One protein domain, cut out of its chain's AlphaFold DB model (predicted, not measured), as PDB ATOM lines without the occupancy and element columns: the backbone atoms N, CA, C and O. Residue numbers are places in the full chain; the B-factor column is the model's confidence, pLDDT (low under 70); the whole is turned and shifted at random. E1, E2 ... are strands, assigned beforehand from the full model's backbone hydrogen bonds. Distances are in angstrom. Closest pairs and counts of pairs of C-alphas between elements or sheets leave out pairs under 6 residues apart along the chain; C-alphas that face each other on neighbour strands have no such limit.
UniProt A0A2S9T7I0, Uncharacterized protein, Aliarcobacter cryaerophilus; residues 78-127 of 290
ATOM      1  N   LYS A  78      47.882  17.034  43.278       97.12
ATOM      2  CA  LYS A  78      46.722  16.506  42.566       97.12
ATOM      3  C   LYS A  78      45.674  16.041  43.555       97.12
ATOM      4  O   LYS A  78      45.981  15.437  44.587       97.12
ATOM      5  N   LEU A  79      44.420  16.277  43.210       95.31
ATOM      6  CA  LEU A  79      43.271  15.808  43.964       95.31
ATOM      7  C   LEU A  79      42.341  15.049  43.018       95.31
ATOM      8  O   LEU A  79      41.894  15.592  42.014       95.31
ATOM      9  N   LEU A  80      42.063  13.788  43.343       94.19
ATOM     10  CA  LEU A  80      41.085  12.970  42.634       94.19
ATOM     11  C   LEU A  80      39.784  12.993  43.424       94.19
ATOM     12  O   LEU A  80      39.775  12.633  44.600       94.19
ATOM     13  N   LEU A  81      38.707  13.438  42.784       92.81
ATOM     14  CA  LEU A  81      37.377  13.455  43.375       92.81
ATOM     15  C   LEU A  81      36.364  12.875  42.417       92.81
ATOM     16  O   LEU A  81      36.392  13.121  41.212       92.81
ATOM     17  N   GLU A  82      35.399  12.201  43.010       92.81
ATOM     18  CA  GLU A  82      34.152  11.904  42.349       92.81
ATOM     19  C   GLU A  82      33.243  13.145  42.396       92.81
ATOM     20  O   GLU A  82      33.040  13.755  43.452       92.81
ATOM     21  N   ARG A  83      32.735  13.573  41.239       92.31
ATOM     22  CA  ARG A  83      31.857  14.739  41.095       92.31
ATOM     23  C   ARG A  83      30.575  14.356  40.375       92.31
ATOM     24  O   ARG A  83      30.610  13.644  39.376       92.31
ATOM     25  N   LYS A  84      29.457  14.886  40.868       91.94
ATOM     26  CA  LYS A  84      28.174  14.821  40.169       91.94
ATOM     27  C   LYS A  84      28.157  15.868  39.055       91.94
ATOM     28  O   LYS A  84      28.370  17.048  39.329       91.94
ATOM     29  N   LEU A  85      27.908  15.426  37.831       91.44
ATOM     30  CA  LEU A  85      27.539  16.265  36.696       91.44
ATOM     31  C   LEU A  85      26.017  16.223  36.571       91.44
ATOM     32  O   LEU A  85      25.466  15.148  36.354       91.44
ATOM     33  N   GLU A  86      25.348  17.358  36.749       92.38
ATOM     34  CA  GLU A  86      23.894  17.455  36.569       92.38
ATOM     35  C   GLU A  86      23.531  17.260  35.089       92.38
ATOM     36  O   GLU A  86      24.276  17.680  34.201       92.38
ATOM     37  N   VAL A  87      22.420  16.565  34.839       90.00
ATOM     38  CA  VAL A  87      21.917  16.281  33.493       90.00
ATOM     39  C   VAL A  87      20.516  16.848  33.363       90.00
ATOM     40  O   VAL A  87      19.576  16.330  33.959       90.00
ATOM     41  N   ASP A  88      20.389  17.899  32.560       87.38
ATOM     42  CA  ASP A  88      19.138  18.654  32.451       87.38
ATOM     43  C   ASP A  88      18.138  18.039  31.457       87.38
ATOM     44  O   ASP A  88      16.940  18.296  31.541       87.38
ATOM     45  N   ASP A  89      18.608  17.226  30.507       87.50
ATOM     46  CA  ASP A  89      17.750  16.579  29.511       87.50
ATOM     47  C   ASP A  89      17.096  15.327  30.110       87.50
ATOM     48  O   ASP A  89      17.792  14.382  30.480       87.50
ATOM     49  N   GLU A  90      15.764  15.302  30.202       87.00
ATOM     50  CA  GLU A  90      14.975  14.198  30.771       87.00
ATOM     51  C   GLU A  90      15.002  12.906  29.929       87.00
ATOM     52  O   GLU A  90      14.744  11.822  30.452       87.00
ATOM     53  N   TYR A  91      15.377  12.990  28.650       87.56
ATOM     54  CA  TYR A  91      15.436  11.848  27.733       87.56
ATOM     55  C   TYR A  91      16.844  11.267  27.589       87.56
ATOM     56  O   TYR A  91      17.007  10.163  27.057       87.56
ATOM     57  N   ALA A  92      17.873  11.969  28.072       90.75
ATOM     58  CA  ALA A  92      19.234  11.449  28.063       90.75
ATOM     59  C   ALA A  92      19.314  10.152  28.887       90.75
ATOM     60  O   ALA A  92      18.849  10.096  30.026       90.75
ATOM     61  N   ASN A  93      19.911   9.102  28.321       89.25
ATOM     62  CA  ASN A  93      20.123   7.813  28.998       89.25
ATOM     63  C   ASN A  93      21.599   7.550  29.345       89.25
ATOM     64  O   ASN A  93      21.903   6.688  30.163       89.25
ATOM     65  N   SER A  94      22.512   8.305  28.736       92.94
ATOM     66  CA  SER A  94      23.948   8.247  28.976       92.94
ATOM     67  C   SER A  94      24.619   9.534  28.495       92.94
ATOM     68  O   SER A  94      24.039  10.292  27.715       92.94
ATOM     69  N   ILE A  95      25.846   9.781  28.956       93.31
ATOM     70  CA  ILE A  95      26.693  10.893  28.505       93.31
ATOM     71  C   ILE A  95      27.965  10.316  27.890       93.31
ATOM     72  O   ILE A  95      28.624   9.489  28.513       93.31
ATOM     73  N   LEU A  96      28.345  10.764  26.694       93.75
ATOM     74  CA  LEU A  96      29.633  10.439  26.077       93.75
ATOM     75  C   LEU A  96      30.598  11.615  26.263       93.75
ATOM     76  O   LEU A  96      30.340  12.702  25.752       93.75
ATOM     77  N   ILE A  97      31.715  11.399  26.959       92.62
ATOM     78  CA  ILE A  97      32.782  12.395  27.139       92.62
ATOM     79  C   ILE A  97      34.102  11.745  26.734       92.62
ATOM     80  O   ILE A  97      34.444  10.686  27.258       92.62
ATOM     81  N   ASP A  98      34.820  12.346  25.782       90.94
ATOM     82  CA  ASP A  98      36.119  11.870  25.277       90.94
ATOM     83  C   ASP A  98      36.156  10.360  24.963       90.94
ATOM     84  O   ASP A  98      37.103   9.643  25.281       90.94
ATOM     85  N   GLY A  99      35.083   9.856  24.343       92.25
ATOM     86  CA  GLY A  99      34.965   8.451  23.942       92.25
ATOM     87  C   GLY A  99      34.580   7.482  25.066       92.25
ATOM     88  O   GLY A  99      34.462   6.284  24.812       92.25
ATOM     89  N   LYS A 100      34.343   7.970  26.288       93.69
ATOM     90  CA  LYS A 100      33.849   7.174  27.413       93.69
ATOM     91  C   LYS A 100      32.386   7.489  27.713       93.69
ATOM     92  O   LYS A 100      32.015   8.647  27.897       93.69
ATOM     93  N   THR A 101      31.571   6.443  27.788       94.50
ATOM     94  CA  THR A 101      30.158   6.543  28.164       94.50
ATOM     95  C   THR A 101      30.007   6.495  29.681       94.50
ATOM     96  O   THR A 101      30.611   5.651  30.345       94.50
ATOM     97  N   TYR A 102      29.188   7.390  30.219       93.62
ATOM     98  CA  TYR A 102      28.836   7.483  31.626       93.62
ATOM     99  C   TYR A 102      27.327   7.315  31.799       93.62
ATOM    100  O   TYR A 102      26.533   7.863  31.030       93.62
ATOM    101  N   GLU A 103      26.941   6.546  32.811       93.81
ATOM    102  CA  GLU A 103      25.542   6.283  33.149       93.81
ATOM    103  C   GLU A 103      24.902   7.490  33.845       93.81
ATOM    104  O   GLU A 103      25.588   8.286  34.496       93.81
ATOM    105  N   ILE A 104      23.583   7.623  33.697       92.38
ATOM    106  CA  ILE A 104      22.778   8.648  34.366       92.38
ATOM    107  C   ILE A 104      22.009   7.993  35.512       92.38
ATOM    108  O   ILE A 104      21.354   6.968  35.337       92.38
ATOM    109  N   PHE A 105      22.084   8.620  36.679       89.12
ATOM    110  CA  PHE A 105      21.410   8.242  37.911       89.12
ATOM    111  C   PHE A 105      20.360   9.293  38.283       89.12
ATOM    112  O   PHE A 105      20.471  10.460  37.907       89.12
ATOM    113  N   GLU A 106      19.371   8.893  39.075       85.44
ATOM    114  CA  GLU A 106      18.311   9.768  39.579       85.44
ATOM    115  C   GLU A 106      18.383   9.830  41.107       85.44
ATOM    116  O   GLU A 106      18.500   8.800  41.781       85.44
ATOM    117  N   ASP A 107      18.356  11.038  41.675       73.50
ATOM    118  CA  ASP A 107      18.366  11.210  43.128       73.50
ATOM    119  C   ASP A 107      16.978  10.849  43.688       73.50
ATOM    120  O   ASP A 107      16.018  11.600  43.562       73.50
ATOM    121  N   SER A 108      16.848   9.677  44.313       61.78
ATOM    122  CA  SER A 108      15.554   9.087  44.716       61.78
ATOM    123  C   SER A 108      14.840   9.785  45.888       61.78
ATOM    124  O   SER A 108      13.859   9.266  46.437       61.78
ATOM    125  N   LYS A 109      15.288  10.979  46.300       58.06
ATOM    126  CA  LYS A 109      14.628  11.758  47.353       58.06
ATOM    127  C   LYS A 109      13.406  12.481  46.797       58.06
ATOM    128  O   LYS A 109      13.466  13.657  46.457       58.06
ATOM    129  N   LYS A 110      12.271  11.779  46.825       50.84
ATOM    130  CA  LYS A 110      10.926  12.331  46.614       50.84
ATOM    131  C   LYS A 110      10.649  13.491  47.579       50.84
ATOM    132  O   LYS A 110      10.164  13.286  48.690       50.84
ATOM    133  N   SER A 111      10.946  14.711  47.156       51.53
ATOM    134  CA  SER A 111      10.362  15.924  47.719       51.53
ATOM    135  C   SER A 111       9.165  16.300  46.857       51.53
ATOM    136  O   SER A 111       9.267  16.322  45.636       51.53
ATOM    137  N   PHE A 112       8.038  16.641  47.481       53.38
ATOM    138  CA  PHE A 112       6.799  17.048  46.801       53.38
ATOM    139  C   PHE A 112       6.934  18.330  45.945       53.38
ATOM    140  O   PHE A 112       5.947  18.784  45.376       53.38
ATOM    141  N   VAL A 113       8.129  18.937  45.878       54.09
ATOM    142  CA  VAL A 113       8.369  20.263  45.282       54.09
ATOM    143  C   VAL A 113       9.651  20.325  44.423       54.09
ATOM    144  O   VAL A 113      10.031  21.409  43.996       54.09
ATOM    145  N   SER A 114      10.351  19.219  44.138       49.69
ATOM    146  CA  SER A 114      11.553  19.275  43.280       49.69
ATOM    147  C   SER A 114      11.497  18.276  42.137       49.69
ATOM    148  O   SER A 114      11.269  17.097  42.386       49.69
ATOM    149  N   ASN A 115      11.774  18.742  40.916       58.59
ATOM    150  CA  ASN A 115      12.115  17.881  39.784       58.59
ATOM    151  C   ASN A 115      13.218  16.904  40.214       58.59
ATOM    152  O   ASN A 115      14.180  17.325  40.869       58.59
ATOM    153  N   ASP A 116      13.064  15.624  39.873       62.94
ATOM    154  CA  ASP A 116      14.076  14.605  40.142       62.94
ATOM    155  C   ASP A 116      15.401  15.054  39.509       62.94
ATOM    156  O   ASP A 116      15.503  15.242  38.295       62.94
ATOM    157  N   LYS A 117      16.421  15.299  40.339       76.69
ATOM    158  CA  LYS A 117      17.736  15.721  39.846       76.69
ATOM    159  C   LYS A 117      18.441  14.509  39.251       76.69
ATOM    160  O   LYS A 117      18.813  13.582  39.977       76.69
ATOM    161  N   ARG A 118      18.633  14.537  37.933       88.75
ATOM    162  CA  ARG A 118      19.386  13.529  37.183       88.75
ATOM    163  C   ARG A 118      20.854  13.931  37.172       88.75
ATOM    164  O   ARG A 118      21.187  15.106  37.010       88.75
ATOM    165  N   TYR A 119      21.748  12.980  37.389       91.38
ATOM    166  CA  TYR A 119      23.179  13.254  37.405       91.38
ATOM    167  C   TYR A 119      23.987  12.071  36.892       91.38
ATOM    168  O   TYR A 119      23.581  10.922  37.011       91.38
ATOM    169  N   SER A 120      25.176  12.347  36.377       92.62
ATOM    170  CA  SER A 120      26.203  11.340  36.151       92.62
ATOM    171  C   SER A 120      27.365  11.541  37.115       92.62
ATOM    172  O   SER A 120      27.573  12.630  37.653       92.62
ATOM    173  N   THR A 121      28.124  10.480  37.346       92.69
ATOM    174  CA  THR A 121      29.233  10.467  38.292       92.69
ATOM    175  C   THR A 121      30.555  10.428  37.537       92.69
ATOM    176  O   THR A 121      30.851   9.477  36.813       92.69
ATOM    177  N   LEU A 122      31.368  11.469  37.707       93.12
ATOM    178  CA  LEU A 122      32.640  11.639  37.013       93.12
ATOM    179  C   LEU A 122      33.810  11.555  37.989       93.12
ATOM    180  O   LEU A 122      33.826  12.233  39.014       93.12
ATOM    181  N   ASN A 123      34.837  10.793  37.619       91.69
ATOM    182  CA  ASN A 123      36.142  10.876  38.269       91.69
ATOM    183  C   ASN A 123      36.913  12.049  37.666       91.69
ATOM    184  O   ASN A 123      37.254  12.024  36.486       91.69
ATOM    185  N   VAL A 124      37.171  13.072  38.477       93.69
ATOM    186  CA  VAL A 124      37.815  14.314  38.049       93.69
ATOM    187  C   VAL A 124      39.133  14.486  38.790       93.69
ATOM    188  O   VAL A 124      39.183  14.418  40.020       93.69
ATOM    189  N   GLN A 125      40.198  14.757  38.035       95.12
ATOM    190  CA  GLN A 125      41.477  15.193  38.581       95.12
ATOM    191  C   GLN A 125      41.552  16.716  38.594       95.12
ATOM    192  O   GLN A 125      41.384  17.372  37.571       95.12
ATOM    193  N   TYR A 126      41.872  17.262  39.757       95.50
ATOM    194  CA  TYR A 126      42.211  18.661  39.951       95.50
ATOM    195  C   TYR A 126      43.729  18.763  40.079       95.50
ATOM    196  O   TYR A 126      44.332  18.016  40.852       95.50
ATOM    197  N   ASN A 127      44.332  19.695  39.343       96.88
ATOM    198  CA  ASN A 127      45.708  20.128  39.566       96.88
ATOM    199  C   ASN A 127      45.635  21.411  40.394       96.88
ATOM    200  O   ASN A 127      45.083  22.413  39.940       96.88
TER     201      ASN A 127
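This is residues 78 to 127 of the 290 residues of an uncharacterized protein of Aliarcobacter cryaerophilus (UniProt A0A2S9T7I0). Picture an open V of two ribbons, each of two antiparallel strands: a long one, E1 with E4, and a shorter hairpin, E2 with E3, joined where the end of E3 runs beside the beginning of E4. Beyond this joint a long loop, residues 107 to 117, makes one end of the elongated outline, while the first and last printed residues lie side by side at the other. The printed part has 50 residues and no named helix; its four strands E1, E2, E3 and E4 form one strongly twisted, antiparallel sheet in the order E1, E4, E3, E2. The class is all strand, and the whole is loose, with a radius of gyration of the C-alphas of 12.8 A and spans of 40 by 22 by 13 A.

Find C-alpha 78 at (46.722, 16.506, 42.566); from there E1, residues 78 to 86, runs 23.6 A to C-alpha 86 and bends by 53 degrees at residue 82. After a short link comes E2, residues 94 to 97, 9.9 A long. A tight link leads to E3, residues 100 to 106, which begins at (33.849, 7.174, 27.413) and is 19.9 A long. A long link of 11 residues leads to E4, residues 118 to 127, the longest strand, which covers 27.2 A, bends by 53 degrees at residue 123 and ends at (45.708, 20.128, 39.566).

Begin at edge strand E1: its neighbour E4 is antiparallel, at 159 degrees between their directions. C-alphas 86 and 119, 4.3 A apart, face each other, and N 83 and O 122 are within hydrogen-bond range at 2.8 A. Next look from E4 to E3, a hairpin at 129 degrees, where C-alphas 118 and 106 face each other at 4.6 A and N 105 and O 119 are 2.8 A apart. The pairing of E3 is staggered: residues 104 to 106 pair with E4, residues 100 to 103 with E2. E3 and edge strand E2 form a hairpin at 142 degrees; C-alphas 101 and 96 face each other at 4.5 A, and N 102 and O 95 are 2.8 A apart. E1 and E2 are apart. E2, E3 and E4 form a meander, each strand the antiparallel neighbour of the one before; with E1, the antiparallel neighbour of E4, they make a Greek key.

The two C-alphas farthest apart are those of Lys 78 and Phe 112, at 40.2 A, whereas those of Lys 78 and Asn 127 are 4.8 A apart. The printed part has no cut, and its long link is that from E3 to E4. Look there for low confidence: residues 108 to 116 of this model have pLDDT under 70, against a mean of 84.8 over the printed part.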